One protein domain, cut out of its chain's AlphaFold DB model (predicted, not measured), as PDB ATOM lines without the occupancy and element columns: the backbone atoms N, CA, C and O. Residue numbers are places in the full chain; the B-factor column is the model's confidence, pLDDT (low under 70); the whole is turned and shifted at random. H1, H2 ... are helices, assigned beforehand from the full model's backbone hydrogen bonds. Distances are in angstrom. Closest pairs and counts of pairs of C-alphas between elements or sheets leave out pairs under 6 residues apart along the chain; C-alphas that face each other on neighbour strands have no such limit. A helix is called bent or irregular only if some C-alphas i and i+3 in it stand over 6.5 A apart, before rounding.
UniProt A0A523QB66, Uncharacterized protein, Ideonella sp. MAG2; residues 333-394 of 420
ATOM      1  N   ALA A 333     123.968 140.542 109.276       93.19
ATOM      2  CA  ALA A 333     124.875 139.673 108.528       93.19
ATOM      3  C   ALA A 333     125.579 140.429 107.393       93.19
ATOM      4  O   ALA A 333     126.785 140.272 107.188       93.19
ATOM      5  N   GLN A 334     124.848 141.295 106.684       94.44
ATOM      6  CA  GLN A 334     125.414 142.188 105.676       94.44
ATOM      7  C   GLN A 334     126.472 143.112 106.293       94.44
ATOM      8  O   GLN A 334     127.587 143.218 105.776       94.44
ATOM      9  N   PHE A 335     126.161 143.747 107.423       95.06
ATOM     10  CA  PHE A 335     127.082 144.678 108.069       95.06
ATOM     11  C   PHE A 335     128.347 144.001 108.599       95.06
ATOM     12  O   PHE A 335     129.443 144.535 108.426       95.06
ATOM     13  N   GLU A 336     128.227 142.812 109.190       95.31
ATOM     14  CA  GLU A 336     129.375 142.025 109.641       95.31
ATOM     15  C   GLU A 336     130.317 141.695 108.475       95.31
ATOM     16  O   GLU A 336     131.518 141.979 108.549       95.31
ATOM     17  N   LYS A 337     129.771 141.184 107.361       94.81
ATOM     18  CA  LYS A 337     130.542 140.903 106.138       94.81
ATOM     19  C   LYS A 337     131.227 142.157 105.599       94.81
ATOM     20  O   LYS A 337     132.407 142.094 105.235       94.81
ATOM     21  N   LYS A 338     130.527 143.298 105.589       94.75
ATOM     22  CA  LYS A 338     131.066 144.596 105.152       94.75
ATOM     23  C   LYS A 338     132.219 145.060 106.041       94.75
ATOM     24  O   LYS A 338     133.252 145.479 105.524       94.75
ATOM     25  N   VAL A 339     132.094 144.939 107.365       96.12
ATOM     26  CA  VAL A 339     133.156 145.290 108.326       96.12
ATOM     27  C   VAL A 339     134.382 144.394 108.150       96.12
ATOM     28  O   VAL A 339     135.499 144.907 108.045       96.12
ATOM     29  N   ALA A 340     134.191 143.075 108.075       95.12
ATOM     30  CA  ALA A 340     135.286 142.121 107.915       95.12
ATOM     31  C   ALA A 340     136.024 142.312 106.579       95.12
ATOM     32  O   ALA A 340     137.259 142.375 106.545       95.12
ATOM     33  N   SER A 341     135.279 142.449 105.480       94.62
ATOM     34  CA  SER A 341     135.843 142.658 104.141       94.62
ATOM     35  C   SER A 341     136.525 144.018 104.020       94.62
ATOM     36  O   SER A 341     137.650 144.097 103.525       94.62
ATOM     37  N   GLY A 342     135.891 145.074 104.538       94.12
ATOM     38  CA  GLY A 342     136.451 146.420 104.579       94.12
ATOM     39  C   GLY A 342     137.774 146.459 105.337       94.12
ATOM     40  O   GLY A 342     138.768 146.944 104.803       94.12
ATOM     41  N   HIS A 343     137.841 145.874 106.537       95.00
ATOM     42  CA  HIS A 343     139.091 145.806 107.297       95.00
ATOM     43  C   HIS A 343     140.193 145.063 106.527       95.00
ATOM     44  O   HIS A 343     141.293 145.597 106.386       95.00
ATOM     45  N   ARG A 344     139.896 143.890 105.952       94.94
ATOM     46  CA  ARG A 344     140.866 143.135 105.141       94.94
ATOM     47  C   ARG A 344     141.407 143.963 103.972       94.94
ATOM     48  O   ARG A 344     142.605 143.933 103.702       94.94
ATOM     49  N   ALA A 345     140.541 144.715 103.298       93.44
ATOM     50  CA  ALA A 345     140.924 145.572 102.182       93.44
ATOM     51  C   ALA A 345     141.810 146.754 102.621       93.44
ATOM     52  O   ALA A 345     142.725 147.143 101.887       93.44
ATOM     53  N   ILE A 346     141.570 147.310 103.815       92.25
ATOM     54  CA  ILE A 346     142.406 148.367 104.398       92.25
ATOM     55  C   ILE A 346     143.796 147.840 104.763       92.25
ATOM     56  O   ILE A 346     144.786 148.474 104.396       92.25
ATOM     57  N   GLU A 347     143.893 146.693 105.435       92.94
ATOM     58  CA  GLU A 347     145.192 146.103 105.793       92.94
ATOM     59  C   GLU A 347     145.995 145.745 104.539       92.94
ATOM     60  O   GLU A 347     147.133 146.187 104.398       92.94
ATOM     61  N   ALA A 348     145.365 145.107 103.546       93.75
ATOM     62  CA  ALA A 348     146.015 144.804 102.270       93.75
ATOM     63  C   ALA A 348     146.534 146.062 101.540       93.75
ATOM     64  O   ALA A 348     147.548 146.007 100.845       93.75
ATOM     65  N   ALA A 349     145.862 147.210 101.683       91.06
ATOM     66  CA  ALA A 349     146.340 148.474 101.125       91.06
ATOM     67  C   ALA A 349     147.527 149.059 101.910       91.06
ATOM     68  O   ALA A 349     148.435 149.631 101.297       91.06
ATOM     69  N   LYS A 350     147.539 148.916 103.241       89.19
ATOM     70  CA  LYS A 350     148.663 149.337 104.095       89.19
ATOM     71  C   LYS A 350     149.910 148.499 103.836       89.19
ATOM     72  O   LYS A 350     150.985 149.081 103.702       89.19
ATOM     73  N   ASP A 351     149.758 147.187 103.678       91.62
ATOM     74  CA  ASP A 351     150.851 146.262 103.339       91.62
ATOM     75  C   ASP A 351     151.523 146.636 102.011       91.62
ATOM     76  O   ASP A 351     152.725 146.464 101.827       91.62
ATOM     77  N   GLN A 352     150.758 147.238 101.098       90.12
ATOM     78  CA  GLN A 352     151.242 147.766  99.822       90.12
ATOM     79  C   GLN A 352     151.706 149.234  99.897       90.12
ATOM     80  O   GLN A 352     151.896 149.896  98.873       90.12
ATOM     81  N   GLY A 353     151.894 149.772 101.104       83.81
ATOM     82  CA  GLY A 353     152.492 151.085 101.349       83.81
ATOM     83  C   GLY A 353     151.542 152.279 101.225       83.81
ATOM     84  O   GLY A 353     152.007 153.426 101.222       83.81
ATOM     85  N   LEU A 354     150.222 152.074 101.130       79.75
ATOM     86  CA  LEU A 354     149.278 153.190 101.088       79.75
ATOM     87  C   LEU A 354     149.065 153.778 102.492       79.75
ATOM     88  O   LEU A 354     148.456 153.166 103.360       79.75
ATOM     89  N   LYS A 355     149.543 155.010 102.706       71.75
ATOM     90  CA  LYS A 355     149.491 155.683 104.020       71.75
ATOM     91  C   LYS A 355     148.119 156.265 104.384       71.75
ATOM     92  O   LYS A 355     147.824 156.421 105.561       71.75
ATOM     93  N   ALA A 356     147.299 156.617 103.392       68.56
ATOM     94  CA  ALA A 356     145.990 157.245 103.581       68.56
ATOM     95  C   ALA A 356     144.919 156.460 102.816       68.56
ATOM     96  O   ALA A 356     144.548 156.812 101.697       68.56
ATOM     97  N   VAL A 357     144.475 155.353 103.410       71.69
ATOM     98  CA  VAL A 357     143.517 154.428 102.785       71.69
ATOM     99  C   VAL A 357     142.061 154.875 102.989       71.69
ATOM    100  O   VAL A 357     141.200 154.538 102.185       71.69
ATOM    101  N   GLY A 358     141.783 155.688 104.016       77.50
ATOM    102  CA  GLY A 358     140.412 155.914 104.483       77.50
ATOM    103  C   GLY A 358     139.877 154.685 105.229       77.50
ATOM    104  O   GLY A 358     140.642 153.791 105.573       77.50
ATOM    105  N   GLY A 359     138.571 154.643 105.511       80.38
ATOM    106  CA  GLY A 359     137.941 153.443 106.082       80.38
ATOM    107  C   GLY A 359     138.240 153.156 107.561       80.38
ATOM    108  O   GLY A 359     138.010 152.037 108.011       80.38
ATOM    109  N   ASP A 360     138.694 154.139 108.350       83.88
ATOM    110  CA  ASP A 360     139.012 153.953 109.784       83.88
ATOM    111  C   ASP A 360     137.843 153.376 110.600       83.88
ATOM    112  O   ASP A 360     138.034 152.677 111.595       83.88
ATOM    113  N   HIS A 361     136.611 153.642 110.165       85.69
ATOM    114  CA  HIS A 361     135.419 153.071 110.776       85.69
ATOM    115  C   HIS A 361     135.380 151.539 110.645       85.69
ATOM    116  O   HIS A 361     135.031 150.881 111.621       85.69
ATOM    117  N   TRP A 362     135.810 150.951 109.519       90.62
ATOM    118  CA  TRP A 362     135.909 149.492 109.371       90.62
ATOM    119  C   TRP A 362     136.957 148.895 110.304       90.62
ATOM    120  O   TRP A 362     136.697 147.874 110.928       90.62
ATOM    121  N   VAL A 363     138.108 149.555 110.473       90.00
ATOM    122  CA  VAL A 363     139.154 149.108 111.412       90.00
ATOM    123  C   VAL A 363     138.632 149.130 112.851       90.00
ATOM    124  O   VAL A 363     138.804 148.170 113.602       90.00
ATOM    125  N   ASN A 364     137.949 150.209 113.243       91.88
ATOM    126  CA  ASN A 364     137.383 150.334 114.584       91.88
ATOM    127  C   ASN A 364     136.263 149.315 114.843       91.88
ATOM    128  O   ASN A 364     136.263 148.691 115.903       91.88
ATOM    129  N   MET A 365     135.351 149.106 113.890       94.12
ATOM    130  CA  MET A 365     134.285 148.105 114.023       94.12
ATOM    131  C   MET A 365     134.835 146.680 113.988       94.12
ATOM    132  O   MET A 365     134.391 145.832 114.757       94.12
ATOM    133  N   SER A 366     135.851 146.409 113.167       94.62
ATOM    134  CA  SER A 366     136.462 145.085 113.144       94.62
ATOM    135  C   SER A 366     137.197 144.775 114.438       94.62
ATOM    136  O   SER A 366     137.251 143.610 114.809       94.62
ATOM    137  N   ARG A 367     137.723 145.775 115.160       95.19
ATOM    138  CA  ARG A 367     138.256 145.556 116.511       95.19
ATOM    139  C   ARG A 367     137.173 145.013 117.444       95.19
ATOM    140  O   ARG A 367     137.447 144.067 118.175       95.19
ATOM    141  N   VAL A 368     135.960 145.572 117.389       95.69
ATOM    142  CA  VAL A 368     134.811 145.063 118.158       95.69
ATOM    143  C   VAL A 368     134.486 143.634 117.732       95.69
ATOM    144  O   VAL A 368     134.444 142.755 118.585       95.69
ATOM    145  N   LEU A 369     134.359 143.382 116.425       95.44
ATOM    146  CA  LEU A 369     134.066 142.052 115.882       95.44
ATOM    147  C   LEU A 369     135.104 140.999 116.307       95.44
ATOM    148  O   LEU A 369     134.745 139.909 116.732       95.44
ATOM    149  N   THR A 370     136.398 141.317 116.245       95.19
ATOM    150  CA  THR A 370     137.469 140.387 116.629       95.19
ATOM    151  C   THR A 370     137.530 140.148 118.138       95.19
ATOM    152  O   THR A 370     137.853 139.044 118.563       95.19
ATOM    153  N   GLN A 371     137.245 141.163 118.958       96.44
ATOM    154  CA  GLN A 371     137.347 141.057 120.418       96.44
ATOM    155  C   GLN A 371     136.093 140.471 121.073       96.44
ATOM    156  O   GLN A 371     136.201 139.841 122.120       96.44
ATOM    157  N   GLN A 372     134.919 140.722 120.497       96.62
ATOM    158  CA  GLN A 372     133.622 140.449 121.124       96.62
ATOM    159  C   GLN A 372     132.701 139.588 120.243       96.62
ATOM    160  O   GLN A 372     131.567 139.314 120.629       96.62
ATOM    161  N   GLY A 373     133.169 139.158 119.068       95.62
ATOM    162  CA  GLY A 373     132.389 138.371 118.117       95.62
ATOM    163  C   GLY A 373     131.234 139.147 117.478       95.62
ATOM    164  O   GLY A 373     131.083 140.361 117.657       95.62
ATOM    165  N   SER A 374     130.411 138.419 116.722       95.19
ATOM    166  CA  SER A 374     129.205 138.942 116.069       95.19
ATOM    167  C   SER A 374     128.247 139.580 117.077       95.19
ATOM    168  O   SER A 374     127.780 140.693 116.851       95.19
ATOM    169  N   ASP A 375     128.039 138.946 118.236       95.44
ATOM    170  CA  ASP A 375     127.156 139.463 119.289       95.44
ATOM    171  C   ASP A 375     127.618 140.823 119.820       95.44
ATOM    172  O   ASP A 375     126.808 141.736 119.982       95.44
ATOM    173  N   GLY A 376     128.922 141.003 120.046       95.50
ATOM    174  CA  GLY A 376     129.463 142.291 120.470       95.50
ATOM    175  C   GLY A 376     129.326 143.376 119.404       95.50
ATOM    176  O   GLY A 376     128.992 144.520 119.723       95.50
ATOM    177  N   LEU A 377     129.513 143.029 118.125       94.88
ATOM    178  CA  LEU A 377     129.263 143.959 117.021       94.88
ATOM    179  C   LEU A 377     127.779 144.357 116.958       94.88
ATOM    180  O   LEU A 377     127.472 145.546 116.853       94.88
ATOM    181  N   ILE A 378     126.864 143.393 117.086       92.81
ATOM    182  CA  ILE A 378     125.413 143.625 117.126       92.81
ATOM    183  C   ILE A 378     125.046 144.529 118.306       92.81
ATOM    184  O   ILE A 378     124.312 145.503 118.123       92.81
ATOM    185  N   GLN A 379     125.576 144.266 119.502       92.94
ATOM    186  CA  GLN A 379     125.352 145.104 120.685       92.94
ATOM    187  C   GLN A 379     125.867 146.529 120.471       92.94
ATOM    188  O   GLN A 379     125.174 147.493 120.806       92.94
ATOM    189  N   HIS A 380     127.045 146.679 119.862       92.69
ATOM    190  CA  HIS A 380     127.614 147.985 119.546       92.69
ATOM    191  C   HIS A 380     126.713 148.781 118.592       92.69
ATOM    192  O   HIS A 380     126.383 149.937 118.869       92.69
ATOM    193  N   VAL A 381     126.274 148.160 117.495       91.44
ATOM    194  CA  VAL A 381     125.365 148.775 116.515       91.44
ATOM    195  C   VAL A 381     124.016 149.106 117.151       91.44
ATOM    196  O   VAL A 381     123.536 150.228 117.018       91.44
ATOM    197  N   THR A 382     123.438 148.184 117.920       90.75
ATOM    198  CA  THR A 382     122.158 148.392 118.619       90.75
ATOM    199  C   THR A 382     122.245 149.557 119.612       90.75
ATOM    200  O   THR A 382     121.331 150.381 119.697       90.75
ATOM    201  N   GLY A 383     123.374 149.701 120.311       90.50
ATOM    202  CA  GLY A 383     123.640 150.855 121.171       90.50
ATOM    203  C   GLY A 383     123.669 152.180 120.400       90.50
ATOM    204  O   GLY A 383     123.116 153.179 120.865       90.50
ATOM    205  N   GLN A 384     124.246 152.198 119.193       89.19
ATOM    206  CA  GLN A 384     124.206 153.375 118.313       89.19
ATOM    207  C   GLN A 384     122.782 153.681 117.825       89.19
ATOM    208  O   GLN A 384     122.381 154.847 117.825       89.19
ATOM    209  N   MET A 385     121.997 152.653 117.481       89.50
ATOM    210  CA  MET A 385     120.599 152.792 117.043       89.50
ATOM    211  C   MET A 385     119.731 153.486 118.105       89.50
ATOM    212  O   MET A 385     118.913 154.345 117.767       89.50
ATOM    213  N   ALA A 386     119.954 153.200 119.392       83.75
ATOM    214  CA  ALA A 386     119.280 153.897 120.494       83.75
ATOM    215  C   ALA A 386     119.651 155.393 120.576       83.75
ATOM    216  O   ALA A 386     118.833 156.228 120.969       83.75
ATOM    217  N   GLY A 387     120.880 155.749 120.190       83.94
ATOM    218  CA  GLY A 387     121.313 157.141 120.054       83.94
ATOM    219  C   GLY A 387     120.669 157.846 118.859       83.94
ATOM    220  O   GLY A 387     120.282 159.009 118.971       83.94
ATOM    221  N   TYR A 388     120.508 157.146 117.733       84.62
ATOM    222  CA  TYR A 388     119.871 157.688 116.528       84.62
ATOM    223  C   TYR A 388     118.400 158.032 116.745       84.62
ATOM    224  O   TYR A 388     117.959 159.073 116.268       84.62
ATOM    225  N   ALA A 389     117.676 157.262 117.562       74.88
ATOM    226  CA  ALA A 389     116.285 157.561 117.917       74.88
ATOM    227  C   ALA A 389     116.083 158.956 118.557       74.88
ATOM    228  O   ALA A 389     114.958 159.442 118.627       74.88
ATOM    229  N   LYS A 390     117.157 159.609 119.024       82.38
ATOM    230  CA  LYS A 390     117.131 160.950 119.633       82.38
ATOM    231  C   LYS A 390     117.520 162.080 118.672       82.38
ATOM    232  O   LYS A 390     117.515 163.240 119.075       82.38
ATOM    233  N   GLN A 391     117.927 161.769 117.442       85.62
ATOM    234  CA  GLN A 391     118.355 162.761 116.451       85.62
ATOM    235  C   GLN A 391     117.191 163.157 115.529       85.62
ATOM    236  O   GLN A 391     116.223 162.407 115.411       85.62
ATOM    237  N   PRO A 392     117.266 164.312 114.843       87.12
ATOM    238  CA  PRO A 392     116.282 164.656 113.823       87.12
ATOM    239  C   PRO A 392     116.433 163.733 112.606       87.12
ATOM    240  O   PRO A 392     117.442 163.773 111.899       87.12
ATOM    241  N   PHE A 393     115.407 162.920 112.373       90.69
ATOM    242  CA  PHE A 393     115.260 162.050 111.210       90.69
ATOM    243  C   PHE A 393     114.052 162.478 110.380       90.69
ATOM    244  O   PHE A 393     113.079 163.008 110.914       90.69
ATOM    245  N   LEU A 394     114.116 162.217 109.077       92.12
ATOM    246  CA  LEU A 394     112.991 162.357 108.161       92.12
ATOM    247  C   LEU A 394     112.449 160.968 107.837       92.12
ATOM    248  O   LEU A 394     113.216 160.083 107.455       92.12
TER     249      LEU A 394
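What this domain is: This is residues 333 to 394 of the 420 residues of an uncharacterized protein of Ideonella sp. MAG2 (UniProt A0A523QB66). A long helix, H2, is sharply bent into a V of two arms, and a second helix, H1, crosses its first arm, H2a. The far part of the other arm, H2b, and the tail after it, residues 382 to 394, stick out from this body. The printed part has 62 residues with two named helices, H1 then H2 along the chain, and no named strand; its class is all helix. It is loose, with a radius of gyration of the C-alphas of 13.7 A, and elongated, spanning 41 by 26 by 17 A.

Where its parts are: H2, residues 360 to 388, was assigned as one helix by its hydrogen bonds, but it is bent: C-alphas 371 and 374 are 9.5 A apart. Arm H2a, residues 360 to 371, is 16.8 A long from first to last C-alpha and begins with C-alpha 360 at (139.012, 153.953, 109.784). Arm H2b, residues 374 to 388, is 20.9 A long and ends with C-alpha 388 at (119.871, 157.688, 116.528). H1, residues 333 to 351, is 27.3 A long and begins with C-alpha 333 at (124.875, 139.673, 108.528).

How they stand to each other: H2a and H2b touch, through residues 365 to 369 and 376 to 380 alone; their closest C-alphas, of Leu 369 and Leu 377, are 5.3 A apart. They run opposite ways at a steep tilt of 48 degrees. H1 touches H2a, the closest C-alphas being those of Val 339 and Trp 362, 5.1 A apart. These two run opposite ways at a steep tilt of 68 degrees, only just short of about perpendicular. H1 and H2b are close but not clearly touching, with the C-alphas of Glu 336 and Ser 374 closest at 7.1 A, and about perpendicular at 76 degrees. In H1, H2a and H2b every O i to N i+4 pair is within hydrogen-bond range.

The domain as a whole: The two C-alphas farthest apart, of Gln 352 and Leu 394, are 41.8 A apart. The printed part has no cut, and the link from H1 to H2, 8 residues, is short. Mean pLDDT of the printed part is 90.0; residue 356, in that link, is the one printed residue under 70.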